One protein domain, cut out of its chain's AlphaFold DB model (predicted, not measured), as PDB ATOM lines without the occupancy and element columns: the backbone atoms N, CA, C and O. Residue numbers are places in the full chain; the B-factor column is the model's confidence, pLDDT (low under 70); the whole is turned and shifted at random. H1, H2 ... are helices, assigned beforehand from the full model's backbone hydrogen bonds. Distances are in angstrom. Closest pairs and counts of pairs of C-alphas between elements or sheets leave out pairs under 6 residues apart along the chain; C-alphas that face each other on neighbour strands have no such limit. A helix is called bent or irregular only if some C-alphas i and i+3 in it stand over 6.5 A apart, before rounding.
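Overview. This is residues 2 to 116 of the 116 residues of an uncharacterized protein of Actinobacteria bacterium 13_2_20CM_2_71_6 (UniProt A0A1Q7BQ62). Reading from the first printed residue, you meet two separate lobes set end to end in one flat, long outline: a small lobe in which short H1 packs on both the kinked H2 and H3, then a long helical hairpin in which H4 and the bent H5 run opposite ways. The lobes join at the tight link from H3 to H4; the loop of residues 73 to 85 turns the chain at the hairpin's far end, and residues 107 to 116, mostly the last part of H5, stick out free. The printed part has 115 residues with five named helices in the order H1 to H5 and no named strand, so the class is all helix. It is extended, with a radius of gyration of the C-alphas of 22.1 A and spans of 68 by 41 by 14 A.

Arrangement. Start at H1, residues 2 to 7, which touches H2, residues 11 to 27, in a hairpin; their closest C-alphas, of Arg 2 and Leu 25, are 6.8 A apart, at a shallow tilt of 12 degrees, opposite ways. H2 is irregular, with C-alphas 16 and 19 7.9 A apart, and has a kink of 69 degrees near residue 18. H1 only just touches H3, residues 32 to 49, with 3 pairs of C-alphas within 8 A, the closest those of Leu 5 and Val 39 at 6.9 A; H3 does so with residues 35 to 39 alone. H2 and H3 are near each other, with 5 pairs of C-alphas within 10 A. Next comes H4, residues 52 to 72, about perpendicular to H3 at 86 degrees and close but not clearly touching it; the closest C-alphas, of Val 47 and Pro 54, are 7.4 A apart. H5, residues 86 to 115, was assigned as one helix by its hydrogen bonds but is bent, C-alphas 95 and 98 being 7.0 A apart; its arms H5a, residues 86 to 95, and H5b, residues 98 to 115, stand at a steep tilt of 54 degrees. H4 and H5a form a hairpin and touch closest at the C-alphas of Phe 66 and Thr 95, 5.1 A, at a shallow tilt of 32 degrees, only just short of steep. H5b touches H4 with residues 98 to 106 alone, closest at the C-alphas of Ala 59 and Pro 98, 4.8 A, at a shallow tilt of 23 degrees, opposite ways. The helix packing is mostly aligned. H1 and H2 are apart from H4 and both arms of H5. Every O i to N i+4 pair is within hydrogen-bond range in H1, H3, H4, H5a and H5b; in H2 it is 10 of 13.

Along the chain. Find C-alpha 2 at (222.924, 276.593, 248.548), where H1 begins. H2 measures 22.8 A from first to last C-alpha and H3 25.9 A. Look for C-alpha 52 at (210.189, 260.037, 269.307); from there H4 runs 29.9 A. H5a measures 14.3 A, and H5b 26.6 A, ending at C-alpha 115 at (190.438, 262.676, 270.990).

Size, cuts and confidence. The C-alphas farthest apart, of Asp 27 and Ser 84, are 68.7 A apart. The printed part has no cut; the link from H4 to H5 is long, with 13 residues. The mean pLDDT of the printed part is 85.0, and you will find values under 70 at residues 75 to 83 and 115 to 116.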
ATOM      1  N   ARG A   2     224.098 275.915 247.938       79.69
ATOM      2  CA  ARG A   2     222.924 276.593 248.548       79.69
ATOM      3  C   ARG A   2     221.609 275.802 248.427       79.69
ATOM      4  O   ARG A   2     220.904 275.619 249.412       79.69
ATOM      5  N   ARG A   3     221.344 275.202 247.258       82.75
ATOM      6  CA  ARG A   3     220.199 274.287 247.057       82.75
ATOM      7  C   ARG A   3     220.249 273.031 247.941       82.75
ATOM      8  O   ARG A   3     219.201 272.559 248.365       82.75
ATOM      9  N   LEU A   4     221.446 272.512 248.239       84.25
ATOM     10  CA  LEU A   4     221.609 271.360 249.137       84.25
ATOM     11  C   LEU A   4     221.292 271.749 250.585       84.25
ATOM     12  O   LEU A   4     220.610 270.997 251.269       84.25
ATOM     13  N   LEU A   5     221.713 272.942 251.020       85.69
ATOM     14  CA  LEU A   5     221.382 273.472 252.347       85.69
ATOM     15  C   LEU A   5     219.874 273.651 252.526       85.69
ATOM     16  O   LEU A   5     219.324 273.194 253.524       85.69
ATOM     17  N   LEU A   6     219.193 274.225 251.531       87.25
ATOM     18  CA  LEU A   6     217.732 274.321 251.532       87.25
ATOM     19  C   LEU A   6     217.079 272.938 251.605       87.25
ATOM     20  O   LEU A   6     216.155 272.750 252.389       87.25
ATOM     21  N   ALA A   7     217.572 271.952 250.850       87.81
ATOM     22  CA  ALA A   7     217.006 270.602 250.810       87.81
ATOM     23  C   ALA A   7     217.062 269.845 252.154       87.81
ATOM     24  O   ALA A   7     216.280 268.911 252.348       87.81
ATOM     25  N   LEU A   8     217.926 270.249 253.094       87.94
ATOM     26  CA  LEU A   8     217.976 269.671 254.445       87.94
ATOM     27  C   LEU A   8     216.715 269.985 255.265       87.94
ATOM     28  O   LEU A   8     216.350 269.216 256.163       87.94
ATOM     29  N   TYR A   9     216.031 271.088 254.954       88.19
ATOM     30  CA  TYR A   9     214.856 271.528 255.695       88.19
ATOM     31  C   TYR A   9     213.590 270.731 255.313       88.19
ATOM     32  O   TYR A   9     213.391 270.365 254.145       88.19
ATOM     33  N   PRO A  10     212.685 270.465 256.278       87.38
ATOM     34  CA  PRO A  10     211.412 269.787 256.021       87.38
ATOM     35  C   PRO A  10     210.568 270.494 254.950       87.38
ATOM     36  O   PRO A  10     210.576 271.719 254.863       87.38
ATOM     37  N   LYS A  11     209.787 269.734 254.165       87.69
ATOM     38  CA  LYS A  11     208.965 270.273 253.061       87.69
ATOM     39  C   LYS A  11     208.046 271.422 253.512       87.69
ATOM     40  O   LYS A  11     208.121 272.494 252.933       87.69
ATOM     41  N   ALA A  12     207.301 271.230 254.601       87.38
ATOM     42  CA  ALA A  12     206.404 272.250 255.155       87.38
ATOM     43  C   ALA A  12     207.128 273.536 255.602       87.38
ATOM     44  O   ALA A  12     206.566 274.624 255.543       87.38
ATOM     45  N   TRP A  13     208.386 273.427 256.044       90.25
ATOM     46  CA  TRP A  13     209.199 274.598 256.377       90.25
ATOM     47  C   TRP A  13     209.652 275.323 255.105       90.25
ATOM     48  O   TRP A  13     209.547 276.543 255.020       90.25
ATOM     49  N   ARG A  14     210.094 274.568 254.088       90.81
ATOM     50  CA  ARG A  14     210.528 275.121 252.793       90.81
ATOM     51  C   ARG A  14     209.404 275.831 252.049       90.81
ATOM     52  O   ARG A  14     209.658 276.858 251.440       90.81
ATOM     53  N   GLU A  15     208.184 275.311 252.111       90.75
ATOM     54  CA  GLU A  15     207.015 275.950 251.494       90.75
ATOM     55  C   GLU A  15     206.703 277.314 252.116       90.75
ATOM     56  O   GLU A  15     206.219 278.200 251.425       90.75
ATOM     57  N   ARG A  16     207.011 277.492 253.406       90.75
ATOM     58  CA  ARG A  16     206.663 278.700 254.157       90.75
ATOM     59  C   ARG A  16     207.781 279.743 254.212       90.75
ATOM     60  O   ARG A  16     207.479 280.925 254.186       90.75
ATOM     61  N   PHE A  17     209.042 279.314 254.288       90.75
ATOM     62  CA  PHE A  17     210.203 280.200 254.492       90.75
ATOM     63  C   PHE A  17     211.335 279.981 253.476       90.75
ATOM     64  O   PHE A  17     212.364 280.648 253.529       90.75
ATOM     65  N   GLY A  18     211.192 279.024 252.554       89.06
ATOM     66  CA  GLY A  18     212.286 278.608 251.677       89.06
ATOM     67  C   GLY A  18     212.725 279.678 250.683       89.06
ATOM     68  O   GLY A  18     213.914 279.753 250.394       89.06
ATOM     69  N   ALA A  19     211.799 280.504 250.186       90.25
ATOM     70  CA  ALA A  19     212.115 281.593 249.260       90.25
ATOM     71  C   ALA A  19     212.908 282.716 249.951       90.25
ATOM     72  O   ALA A  19     213.963 283.109 249.465       90.25
ATOM     73  N   GLU A  20     212.455 283.156 251.128       91.12
ATOM     74  CA  GLU A  20     213.146 284.164 251.944       91.12
ATOM     75  C   GLU A  20     214.538 283.684 252.370       91.12
ATOM     76  O   GLU A  20     215.525 284.408 252.247       91.12
ATOM     77  N   PHE A  21     214.648 282.429 252.815       89.44
ATOM     78  CA  PHE A  21     215.931 281.861 253.219       89.44
ATOM     79  C   PHE A  21     216.885 281.645 252.035       89.44
ATOM     80  O   PHE A  21     218.097 281.751 252.201       89.44
ATOM     81  N   ALA A  22     216.363 281.364 250.835       89.56
ATOM     82  CA  ALA A  22     217.172 281.297 249.621       89.56
ATOM     83  C   ALA A  22     217.781 282.662 249.276       89.56
ATOM     84  O   ALA A  22     218.981 282.716 249.027       89.56
ATOM     85  N   ALA A  23     216.988 283.736 249.344       90.25
ATOM     86  CA  ALA A  23     217.461 285.103 249.122       90.25
ATOM     87  C   ALA A  23     218.512 285.521 250.170       90.25
ATOM     88  O   ALA A  23     219.595 285.983 249.825       90.25
ATOM     89  N   LEU A  24     218.270 285.229 251.452       88.06
ATOM     90  CA  LEU A  24     219.255 285.439 252.523       88.06
ATOM     91  C   LEU A  24     220.564 284.678 252.273       88.06
ATOM     92  O   LEU A  24     221.654 285.209 252.489       88.06
ATOM     93  N   LEU A  25     220.470 283.429 251.814       87.56
ATOM     94  CA  LEU A  25     221.636 282.636 251.444       87.56
ATOM     95  C   LEU A  25     222.323 283.164 250.189       87.56
ATOM     96  O   LEU A  25     223.497 282.850 250.029       87.56
ATOM     97  N   GLU A  26     221.634 283.879 249.296       88.81
ATOM     98  CA  GLU A  26     222.188 284.541 248.108       88.81
ATOM     99  C   GLU A  26     223.060 285.742 248.496       88.81
ATOM    100  O   GLU A  26     224.217 285.805 248.065       88.81
ATOM    101  N   ASP A  27     222.572 286.565 249.423       89.06
ATOM    102  CA  ASP A  27     223.253 287.775 249.900       89.06
ATOM    103  C   ASP A  27     224.342 287.504 250.954       89.06
ATOM    104  O   ASP A  27     225.240 288.321 251.164       89.06
ATOM    105  N   THR A  28     224.312 286.341 251.614       84.81
ATOM    106  CA  THR A  28     225.296 285.989 252.649       84.81
ATOM    107  C   THR A  28     226.513 285.262 252.055       84.81
ATOM    108  O   THR A  28     226.356 284.238 251.375       84.81
ATOM    109  N   PRO A  29     227.756 285.692 252.350       84.38
ATOM    110  CA  PRO A  29     228.943 284.934 251.973       84.38
ATOM    111  C   PRO A  29     228.956 283.578 252.691       84.38
ATOM    112  O   PRO A  29     228.919 283.489 253.920       84.38
ATOM    113  N   LEU A  30     229.015 282.496 251.912       83.31
ATOM    114  CA  LEU A  30     229.049 281.131 252.433       83.31
ATOM    115  C   LEU A  30     230.393 280.839 253.109       83.31
ATOM    116  O   LEU A  30     231.335 280.370 252.471       83.31
ATOM    117  N   SER A  31     230.464 281.077 254.414       89.00
ATOM    118  CA  SER A  31     231.555 280.595 255.258       89.00
ATOM    119  C   SER A  31     231.253 279.193 255.796       89.00
ATOM    120  O   SER A  31     230.097 278.767 255.874       89.00
ATOM    121  N   VAL A  32     232.294 278.471 256.223       89.25
ATOM    122  CA  VAL A  32     232.141 277.158 256.878       89.25
ATOM    123  C   VAL A  32     231.232 277.255 258.112       89.25
ATOM    124  O   VAL A  32     230.430 276.358 258.347       89.25
ATOM    125  N   PHE A  33     231.294 278.365 258.855       90.81
ATOM    126  CA  PHE A  33     230.419 278.622 260.004       90.81
ATOM    127  C   PHE A  33     228.943 278.746 259.614       90.81
ATOM    128  O   PHE A  33     228.085 278.163 260.271       90.81
ATOM    129  N   VAL A  34     228.633 279.455 258.525       87.94
ATOM    130  CA  VAL A  34     227.247 279.597 258.041       87.94
ATOM    131  C   VAL A  34     226.699 278.247 257.584       87.94
ATOM    132  O   VAL A  34     225.558 277.897 257.885       87.94
ATOM    133  N   VAL A  35     227.524 277.454 256.897       89.50
ATOM    134  CA  VAL A  35     227.160 276.100 256.465       89.50
ATOM    135  C   VAL A  35     226.848 275.218 257.675       89.50
ATOM    136  O   VAL A  35     225.780 274.608 257.714       89.50
ATOM    137  N   THR A  36     227.735 275.159 258.672       91.50
ATOM    138  CA  THR A  36     227.541 274.300 259.852       91.50
ATOM    139  C   THR A  36     226.350 274.733 260.700       91.50
ATOM    140  O   THR A  36     225.583 273.870 261.132       91.50
ATOM    141  N   ASP A  37     226.131 276.036 260.886       91.00
ATOM    142  CA  ASP A  37     224.959 276.542 261.604       91.00
ATOM    143  C   ASP A  37     223.654 276.188 260.877       91.00
ATOM    144  O   ASP A  37     222.742 275.615 261.477       91.00
ATOM    145  N   THR A  38     223.604 276.389 259.557       89.62
ATOM    146  CA  THR A  38     222.446 276.022 258.724       89.62
ATOM    147  C   THR A  38     222.124 274.530 258.838       89.62
ATOM    148  O   THR A  38     220.972 274.143 259.054       89.62
ATOM    149  N   VAL A  39     223.140 273.659 258.763       91.31
ATOM    150  CA  VAL A  39     222.955 272.210 258.947       91.31
ATOM    151  C   VAL A  39     222.437 271.890 260.351       91.31
ATOM    152  O   VAL A  39     221.518 271.081 260.498       91.31
ATOM    153  N   ARG A  40     222.975 272.536 261.392       91.88
ATOM    154  CA  ARG A  40     222.545 272.338 262.783       91.88
ATOM    155  C   ARG A  40     221.086 272.736 262.991       91.88
ATOM    156  O   ARG A  40     220.345 272.015 263.663       91.88
ATOM    157  N   GLN A  41     220.662 273.857 262.415       90.31
ATOM    158  CA  GLN A  41     219.277 274.317 262.478       90.31
ATOM    159  C   GLN A  41     218.331 273.356 261.752       90.31
ATOM    160  O   GLN A  41     217.321 272.937 262.328       90.31
ATOM    161  N   ALA A  42     218.683 272.937 260.533       89.19
ATOM    162  CA  ALA A  42     217.910 271.953 259.780       89.19
ATOM    163  C   ALA A  42     217.766 270.635 260.559       89.19
ATOM    164  O   ALA A  42     216.665 270.086 260.664       89.19
ATOM    165  N   LEU A  43     218.852 270.162 261.181       88.94
ATOM    166  CA  LEU A  43     218.845 268.964 262.016       88.94
ATOM    167  C   LEU A  43     217.933 269.127 263.238       88.94
ATOM    168  O   LEU A  43     217.114 268.246 263.494       88.94
ATOM    169  N   ARG A  44     218.001 270.257 263.956       88.69
ATOM    170  CA  ARG A  44     217.101 270.544 265.091       88.69
ATOM    171  C   ARG A  44     215.633 270.503 264.679       88.69
ATOM    172  O   ARG A  44     214.831 269.903 265.389       88.69
ATOM    173  N   LEU A  45     215.279 271.085 263.533       87.19
ATOM    174  CA  LEU A  45     213.906 271.049 263.019       87.19
ATOM    175  C   LEU A  45     213.465 269.620 262.682       87.19
ATOM    176  O   LEU A  45     212.345 269.220 263.001       87.19
ATOM    177  N   ARG A  46     214.354 268.820 262.086       84.38
ATOM    178  CA  ARG A  46     214.071 267.424 261.720       84.38
ATOM    179  C   ARG A  46     213.901 266.524 262.941       84.38
ATOM    180  O   ARG A  46     212.965 265.723 262.982       84.38
ATOM    181  N   VAL A  47     214.764 266.700 263.942       84.12
ATOM    182  CA  VAL A  47     214.694 266.011 265.238       84.12
ATOM    183  C   VAL A  47     213.446 266.441 266.009       84.12
ATOM    184  O   VAL A  47     212.744 265.588 266.541       84.12
ATOM    185  N   GLY A  48     213.104 267.732 266.009       80.75
ATOM    186  CA  GLY A  48     211.878 268.244 266.626       80.75
ATOM    187  C   GLY A  48     210.608 267.659 266.001       80.75
ATOM    188  O   GLY A  48     209.698 267.249 266.722       80.75
ATOM    189  N   ALA A  49     210.574 267.530 264.669       79.25
ATOM    190  CA  ALA A  49     209.467 266.888 263.956       79.25
ATOM    191  C   ALA A  49     209.307 265.399 264.325       79.25
ATOM    192  O   ALA A  49     208.189 264.889 264.377       79.25
ATOM    193  N   HIS A  50     210.410 264.719 264.643       81.88
ATOM    194  CA  HIS A  50     210.444 263.298 264.983       81.88
ATOM    195  C   HIS A  50     210.961 263.059 266.402       81.88
ATOM    196  O   HIS A  50     211.753 262.147 266.615       81.88
ATOM    197  N   ARG A  51     210.488 263.833 267.390       81.75
ATOM    198  CA  ARG A  51     210.955 263.772 268.795       81.75
ATOM    199  C   ARG A  51     210.992 262.369 269.420       81.75
ATOM    200  O   ARG A  51     211.699 262.145 270.392       81.75
ATOM    201  N   TRP A  52     210.228 261.428 268.866       84.75
ATOM    202  CA  TRP A  52     210.189 260.037 269.307       84.75
ATOM    203  C   TRP A  52     211.391 259.207 268.839       84.75
ATOM    204  O   TRP A  52     211.780 258.289 269.544       84.75
ATOM    205  N   VAL A  53     212.004 259.524 267.696       86.88
ATOM    206  CA  VAL A  53     213.180 258.807 267.171       86.88
ATOM    207  C   VAL A  53     214.376 258.873 268.130       86.88
ATOM    208  O   VAL A  53     214.855 257.809 268.514       86.88
ATOM    209  N   PRO A  54     214.850 260.051 268.588       87.69
ATOM    210  CA  PRO A  54     215.953 260.097 269.547       87.69
ATOM    211  C   PRO A  54     215.578 259.469 270.895       87.69
ATOM    212  O   PRO A  54     216.434 258.869 271.533       87.69
ATOM    213  N   ALA A  55     214.308 259.547 271.313       89.81
ATOM    214  CA  ALA A  55     213.843 258.883 272.530       89.81
ATOM    215  C   ALA A  55     213.953 257.351 272.421       89.81
ATOM    216  O   ALA A  55     214.454 256.709 273.340       89.81
ATOM    217  N   TRP A  56     213.551 256.772 271.285       93.06
ATOM    218  CA  TRP A  56     213.712 255.341 271.014       93.06
ATOM    219  C   TRP A  56     215.178 254.923 270.924       93.06
ATOM    220  O   TRP A  56     215.547 253.914 271.515       93.06
ATOM    221  N   LEU A  57     216.022 255.705 270.246       93.94
ATOM    222  CA  LEU A  57     217.462 255.436 270.182       93.94
ATOM    223  C   LEU A  57     218.103 255.459 271.576       93.94
ATOM    224  O   LEU A  57     218.859 254.555 271.914       93.94
ATOM    225  N   GLY A  58     217.760 256.450 272.403       94.56
ATOM    226  CA  GLY A  58     218.229 256.533 273.787       94.56
ATOM    227  C   GLY A  58     217.757 255.352 274.638       94.56
ATOM    228  O   GLY A  58     218.548 254.778 275.382       94.56
ATOM    229  N   ALA A  59     216.496 254.939 274.495       93.75
ATOM    230  CA  ALA A  59     215.965 253.781 275.208       93.75
ATOM    231  C   ALA A  59     216.632 252.464 274.782       93.75
ATOM    232  O   ALA A  59     216.925 251.641 275.642       93.75
ATOM    233  N   LEU A  60     216.919 252.280 273.488       95.75
ATOM    234  CA  LEU A  60     217.663 251.122 272.980       95.75
ATOM    235  C   LEU A  60     219.106 251.098 273.496       95.75
ATOM    236  O   LEU A  60     219.594 250.043 273.890       95.75
ATOM    237  N   ALA A  61     219.773 252.255 273.536       95.88
ATOM    238  CA  ALA A  61     221.121 252.367 274.081       95.88
ATOM    239  C   ALA A  61     221.159 252.020 275.578       95.88
ATOM    240  O   ALA A  61     222.017 251.253 276.005       95.88
ATOM    241  N   LEU A  62     220.205 252.532 276.366       94.56
ATOM    242  CA  LEU A  62     220.083 252.200 277.789       94.56
ATOM    243  C   LEU A  62     219.742 250.725 278.011       94.56
ATOM    244  O   LEU A  62     220.335 250.099 278.882       94.56
ATOM    245  N   PHE A  63     218.834 250.162 277.212       92.50
ATOM    246  CA  PHE A  63     218.522 248.734 277.246       92.50
ATOM    247  C   PHE A  63     219.785 247.895 277.021       92.50
ATOM    248  O   PHE A  63     220.115 247.058 277.854       92.50
ATOM    249  N   GLY A  64     220.534 248.168 275.947       90.44
ATOM    250  CA  GLY A  64     221.774 247.450 275.644       90.44
ATOM    251  C   GLY A  64     222.847 247.635 276.718       90.44
ATOM    252  O   GLY A  64     223.545 246.687 277.058       90.44
ATOM    253  N   PHE A  65     222.948 248.832 277.303       92.81
ATOM    254  CA  PHE A  65     223.858 249.096 278.416       92.81
ATOM    255  C   PHE A  65     223.514 248.265 279.659       92.81
ATOM    256  O   PHE A  65     224.405 247.653 280.246       92.81
ATOM    257  N   PHE A  66     222.242 248.217 280.061       88.44
ATOM    258  CA  PHE A  66     221.821 247.450 281.235       88.44
ATOM    259  C   PHE A  66     221.874 245.940 281.008       88.44
ATOM    260  O   PHE A  66     222.228 245.210 281.934       88.44
ATOM    261  N   ASP A  67     221.592 245.479 279.792       86.44
ATOM    262  CA  ASP A  67     221.766 244.082 279.402       86.44
ATOM    263  C   ASP A  67     223.245 243.671 279.489       86.44
ATOM    264  O   ASP A  67     223.593 242.723 280.196       86.44
ATOM    265  N   TRP A  68     224.139 244.474 278.900       88.38
ATOM    266  CA  TRP A  68     225.585 244.272 278.996       88.38
ATOM    267  C   TRP A  68     226.083 244.291 280.448       88.38
ATOM    268  O   TRP A  68     226.812 243.390 280.861       88.38
ATOM    269  N   ALA A  69     225.668 245.277 281.248       87.62
ATOM    270  CA  ALA A  69     226.066 245.390 282.652       87.62
ATOM    271  C   ALA A  69     225.562 244.204 283.496       87.62
ATOM    272  O   ALA A  69     226.277 243.709 284.374       87.62
ATOM    273  N   SER A  70     224.351 243.715 283.214       82.69
ATOM    274  CA  SER A  70     223.780 242.534 283.868       82.69
ATOM    275  C   SER A  70     224.557 241.266 283.515       82.69
ATOM    276  O   SER A  70     224.835 240.455 284.402       82.69
ATOM    277  N   ALA A  71     224.965 241.122 282.252       81.31
ATOM    278  CA  ALA A  71     225.792 240.010 281.804       81.31
ATOM    279  C   ALA A  71     227.198 240.044 282.416       81.31
ATOM    280  O   ALA A  71     227.656 239.039 282.960       81.31
ATOM    281  N   ALA A  72     227.844 241.212 282.421       84.75
ATOM    282  CA  ALA A  72     229.168 241.406 283.012       84.75
ATOM    283  C   ALA A  72     229.196 241.116 284.523       84.75
ATOM    284  O   ALA A  72     230.193 240.629 285.047       84.75
ATOM    285  N   SER A  73     228.087 241.365 285.221       80.44
ATOM    286  CA  SER A  73     227.953 241.106 286.659       80.44
ATOM    287  C   SER A  73     227.623 239.643 286.997       80.44
ATOM    288  O   SER A  73     227.355 239.326 288.155       80.44
ATOM    289  N   GLY A  74     227.595 238.745 286.004       74.19
ATOM    290  CA  GLY A  74     227.307 237.322 286.202       74.19
ATOM    291  C   GLY A  74     225.830 237.007 286.455       74.19
ATOM    292  O   GLY A  74     225.501 235.898 286.878       74.19
ATOM    293  N   TYR A  75     224.914 237.949 286.198       68.94
ATOM    294  CA  TYR A  75     223.481 237.721 286.397       68.94
ATOM    295  C   TYR A  75     222.822 236.911 285.261       68.94
ATOM    296  O   TYR A  75     221.683 236.472 285.445       68.94
ATOM    297  N   THR A  76     223.491 236.649 284.124       64.56
ATOM    298  CA  THR A  76     222.860 236.019 282.941       64.56
ATOM    299  C   THR A  76     223.510 234.723 282.441       64.56
ATOM    300  O   THR A  76     224.676 234.709 282.063       64.56
ATOM    301  N   HIS A  77     222.660 233.716 282.212       55.38
ATOM    302  CA  HIS A  77     222.427 233.221 280.843       55.38
ATOM    303  C   HIS A  77     220.959 233.388 280.386       55.38
ATOM    304  O   HIS A  77     220.697 233.293 279.193       55.38
ATOM    305  N   ASN A  78     219.991 233.672 281.280       63.03
ATOM    306  CA  ASN A  78     218.580 233.809 280.884       63.03
ATOM    307  C   ASN A  78     217.734 234.649 281.879       63.03
ATOM    308  O   ASN A  78     216.899 234.111 282.602       63.03
ATOM    309  N   ILE A  79     217.952 235.972 281.953       61.09
ATOM    310  CA  ILE A  79     217.163 236.879 282.828       61.09
ATOM    311  C   ILE A  79     215.700 237.017 282.355       61.09
ATOM    312  O   ILE A  79     214.813 237.290 283.161       61.09
ATOM    313  N   LEU A  80     215.431 236.792 281.064       61.34
ATOM    314  CA  LEU A  80     214.115 237.000 280.450       61.34
ATOM    315  C   LEU A  80     213.079 235.911 280.783       61.34
ATOM    316  O   LEU A  80     211.889 236.173 280.636       61.34
ATOM    317  N   TRP A  81     213.497 234.711 281.210       59.88
ATOM    318  CA  TRP A  81     212.592 233.552 281.317       59.88
ATOM    319  C   TRP A  81     212.179 233.147 282.739       59.88
ATOM    320  O   TRP A  81     211.123 232.540 282.883       59.88
ATOM    321  N   ALA A  82     212.938 233.481 283.793       59.41
ATOM    322  CA  ALA A  82     212.499 233.266 285.180       59.41
ATOM    323  C   ALA A  82     213.378 234.033 286.191       59.41
ATOM    324  O   ALA A  82     214.504 233.606 286.469       59.41
ATOM    325  N   PRO A  83     212.900 235.137 286.795       64.94
ATOM    326  CA  PRO A  83     213.590 235.753 287.919       64.94
ATOM    327  C   PRO A  83     213.390 234.888 289.172       64.94
ATOM    328  O   PRO A  83     212.446 235.073 289.931       64.94
ATOM    329  N   SER A  84     214.293 233.930 289.378       73.50
ATOM    330  CA  SER A  84     214.361 233.087 290.584       73.50
ATOM    331  C   SER A  84     214.637 233.885 291.863       73.50
ATOM    332  O   SER A  84     214.296 233.439 292.952       73.50
ATOM    333  N   ASP A  85     215.240 235.070 291.720       79.06
ATOM    334  CA  ASP A  85     215.769 235.880 292.814       79.06
ATOM    335  C   ASP A  85     215.360 237.357 292.678       79.06
ATOM    336  O   ASP A  85     215.319 237.887 291.558       79.06
ATOM    337  N   PRO A  86     215.165 238.089 293.794       82.12
ATOM    338  CA  PRO A  86     214.758 239.498 293.773       82.12
ATOM    339  C   PRO A  86     215.758 240.408 293.041       82.12
ATOM    340  O   PRO A  86     215.369 241.387 292.407       82.12
ATOM    341  N   ARG A  87     217.052 240.065 293.055       79.94
ATOM    342  CA  ARG A  87     218.092 240.805 292.316       79.94
ATOM    343  C   ARG A  87     217.938 240.665 290.799       79.94
ATOM    344  O   ARG A  87     218.120 241.639 290.076       79.94
ATOM    345  N   ARG A  88     217.550 239.478 290.318       76.81
ATOM    346  CA  ARG A  88     217.277 239.223 288.893       76.81
ATOM    347  C   ARG A  88     215.999 239.922 288.440       76.81
ATOM    348  O   ARG A  88     215.973 240.474 287.345       76.81
ATOM    349  N   ALA A  89     214.980 239.967 289.302       81.00
ATOM    350  CA  ALA A  89     213.769 240.747 289.054       81.00
ATOM    351  C   ALA A  89     214.079 242.247 288.904       81.00
ATOM    352  O   ALA A  89     213.594 242.889 287.972       81.00
ATOM    353  N   LEU A  90     214.939 242.796 289.772       84.94
ATOM    354  CA  LEU A  90     215.384 244.187 289.680       84.94
ATOM    355  C   LEU A  90     216.183 244.451 288.393       84.94
ATOM    356  O   LEU A  90     215.907 245.425 287.696       84.94
ATOM    357  N   ALA A  91     217.130 243.574 288.048       83.69
ATOM    358  CA  ALA A  91     217.923 243.697 286.823       83.69
ATOM    359  C   ALA A  91     217.040 243.684 285.562       83.69
ATOM    360  O   ALA A  91     217.200 244.535 284.685       83.69
ATOM    361  N   LEU A  92     216.049 242.786 285.501       84.62
ATOM    362  CA  LEU A  92     215.060 242.754 284.421       84.62
ATOM    363  C   LEU A  92     214.265 244.064 284.348       84.62
ATOM    364  O   LEU A  92     214.130 244.647 283.270       84.62
ATOM    365  N   ALA A  93     213.765 244.547 285.490       87.75
ATOM    366  CA  ALA A  93     212.977 245.774 285.553       87.75
ATOM    367  C   ALA A  93     213.771 246.986 285.045       87.75
ATOM    368  O   ALA A  93     213.272 247.729 284.205       87.75
ATOM    369  N   VAL A  94     215.017 247.154 285.493       88.88
ATOM    370  CA  VAL A  94     215.893 248.260 285.066       88.88
ATOM    371  C   VAL A  94     216.238 248.164 283.578       88.88
ATOM    372  O   VAL A  94     216.251 249.183 282.892       88.88
ATOM    373  N   THR A  95     216.447 246.953 283.059       88.44
ATOM    374  CA  THR A  95     216.792 246.736 281.647       88.44
ATOM    375  C   THR A  95     215.631 247.094 280.720       88.44
ATOM    376  O   THR A  95     215.821 247.797 279.730       88.44
ATOM    377  N   VAL A  96     214.404 246.669 281.047       90.38
ATOM    378  CA  VAL A  96     213.227 246.863 280.178       90.38
ATOM    379  C   VAL A  96     212.556 248.229 280.389       90.38
ATOM    380  O   VAL A  96     211.904 248.740 279.472       90.38
ATOM    381  N   ALA A  97     212.731 248.863 281.554       92.38
ATOM    382  CA  ALA A  97     212.082 250.130 281.897       92.38
ATOM    383  C   ALA A  97     212.256 251.248 280.847       92.38
ATOM    384  O   ALA A  97     211.241 251.852 280.492       92.38
ATOM    385  N   PRO A  98     213.453 251.523 280.285       94.00
ATOM    386  CA  PRO A  98     213.619 252.563 279.267       94.00
ATOM    387  C   PRO A  98     212.711 252.364 278.046       94.00
ATOM    388  O   PRO A  98     212.069 253.310 277.586       94.00
ATOM    389  N   LEU A  99     212.597 251.126 277.551       93.75
ATOM    390  CA  LEU A  99     211.732 250.793 276.417       93.75
ATOM    391  C   LEU A  99     210.251 250.894 276.797       93.75
ATOM    392  O   LEU A  99     209.465 251.486 276.053       93.75
ATOM    393  N   ALA A 100     209.872 250.371 277.968       93.25
ATOM    394  CA  ALA A 100     208.495 250.410 278.456       93.25
ATOM    395  C   ALA A 100     207.989 251.851 278.641       93.25
ATOM    396  O   ALA A 100     206.876 252.179 278.225       93.25
ATOM    397  N   ILE A 101     208.825 252.733 279.196       94.31
ATOM    398  CA  ILE A 101     208.508 254.151 279.401       94.31
ATOM    399  C   ILE A 101     208.284 254.855 278.059       94.31
ATOM    400  O   ILE A 101     207.260 255.519 277.878       94.31
ATOM    401  N   VAL A 102     209.194 254.697 277.092       93.25
ATOM    402  CA  VAL A 102     209.046 255.336 275.773       93.25
ATOM    403  C   VAL A 102     207.809 254.810 275.038       93.25
ATOM    404  O   VAL A 102     207.056 255.605 274.466       93.25
ATOM    405  N   ALA A 103     207.538 253.503 275.107       92.06
ATOM    406  CA  ALA A 103     206.340 252.897 274.531       92.06
ATOM    407  C   ALA A 103     205.048 253.458 275.151       92.06
ATOM    408  O   ALA A 103     204.138 253.863 274.418       92.06
ATOM    409  N   ALA A 104     204.983 253.544 276.483       93.06
ATOM    410  CA  ALA A 104     203.831 254.068 277.211       93.06
ATOM    411  C   ALA A 104     203.565 255.541 276.866       93.06
ATOM    412  O   ALA A 104     202.443 255.908 276.514       93.06
ATOM    413  N   LEU A 105     204.601 256.385 276.874       90.94
ATOM    414  CA  LEU A 105     204.478 257.798 276.510       90.94
ATOM    415  C   LEU A 105     204.021 257.973 275.054       90.94
ATOM    416  O   LEU A 105     203.163 258.815 274.767       90.94
ATOM    417  N   ALA A 106     204.544 257.163 274.130       88.62
ATOM    418  CA  ALA A 106     204.137 257.187 272.727       88.62
ATOM    419  C   ALA A 106     202.677 256.745 272.537       88.62
ATOM    420  O   ALA A 106     201.972 257.298 271.687       88.62
ATOM    421  N   ALA A 107     202.207 255.769 273.319       88.62
ATOM    422  CA  ALA A 107     200.819 255.317 273.312       88.62
ATOM    423  C   ALA A 107     199.871 256.396 273.861       88.62
ATOM    424  O   ALA A 107     198.912 256.765 273.182       88.62
ATOM    425  N   VAL A 108     200.182 256.989 275.021       88.94
ATOM    426  CA  VAL A 108     199.390 258.085 275.612       88.94
ATOM    427  C   VAL A 108     199.326 259.286 274.666       88.94
ATOM    428  O   VAL A 108     198.256 259.859 274.452       88.94
ATOM    429  N   GLY A 109     200.448 259.645 274.036       83.62
ATOM    430  CA  GLY A 109     200.500 260.721 273.047       83.62
ATOM    431  C   GLY A 109     199.613 260.462 271.824       83.62
ATOM    432  O   GLY A 109     198.962 261.387 271.335       83.62
ATOM    433  N   ARG A 110     199.544 259.211 271.347       82.31
ATOM    434  CA  ARG A 110     198.654 258.809 270.246       82.31
ATOM    435  C   ARG A 110     197.180 258.860 270.640       82.31
ATOM    436  O   ARG A 110     196.378 259.360 269.858       82.31
ATOM    437  N   VAL A 111     196.829 258.403 271.844       83.81
ATOM    438  CA  VAL A 111     195.445 258.453 272.350       83.81
ATOM    439  C   VAL A 111     194.958 259.896 272.466       83.81
ATOM    440  O   VAL A 111     193.861 260.203 272.007       83.81
ATOM    441  N   ARG A 112     195.783 260.803 273.007       79.31
ATOM    442  CA  ARG A 112     195.426 262.226 273.137       79.31
ATOM    443  C   ARG A 112     195.156 262.894 271.789       79.31
ATOM    444  O   ARG A 112     194.187 263.628 271.676       79.31
ATOM    445  N   ARG A 113     195.961 262.602 270.761       76.50
ATOM    446  CA  ARG A 113     195.772 263.158 269.407       76.50
ATOM    447  C   ARG A 113     194.545 262.628 268.666       76.50
ATOM    448  O   ARG A 113     194.137 263.257 267.709       76.50
ATOM    449  N   ARG A 114     193.998 261.470 269.053       74.44
ATOM    450  CA  ARG A 114     192.768 260.918 268.454       74.44
ATOM    451  C   ARG A 114     191.486 261.481 269.074       74.44
ATOM    452  O   ARG A 114     190.420 261.270 268.512       74.44
ATOM    453  N   ARG A 115     191.578 262.101 270.254       69.06
ATOM    454  CA  ARG A 115     190.438 262.676 270.990       69.06
ATOM    455  C   ARG A 115     190.267 264.186 270.779       69.06
ATOM    456  O   ARG A 115     189.272 264.722 271.249       69.06
ATOM    457  N   ALA A 116     191.246 264.842 270.161       59.72
ATOM    458  CA  ALA A 116     191.227 266.256 269.788       59.72
ATOM    459  C   ALA A 116     190.942 266.371 268.290       59.72
ATOM    460  O   ALA A 116     190.290 267.359 267.904       59.72
TER     461      ALA A 116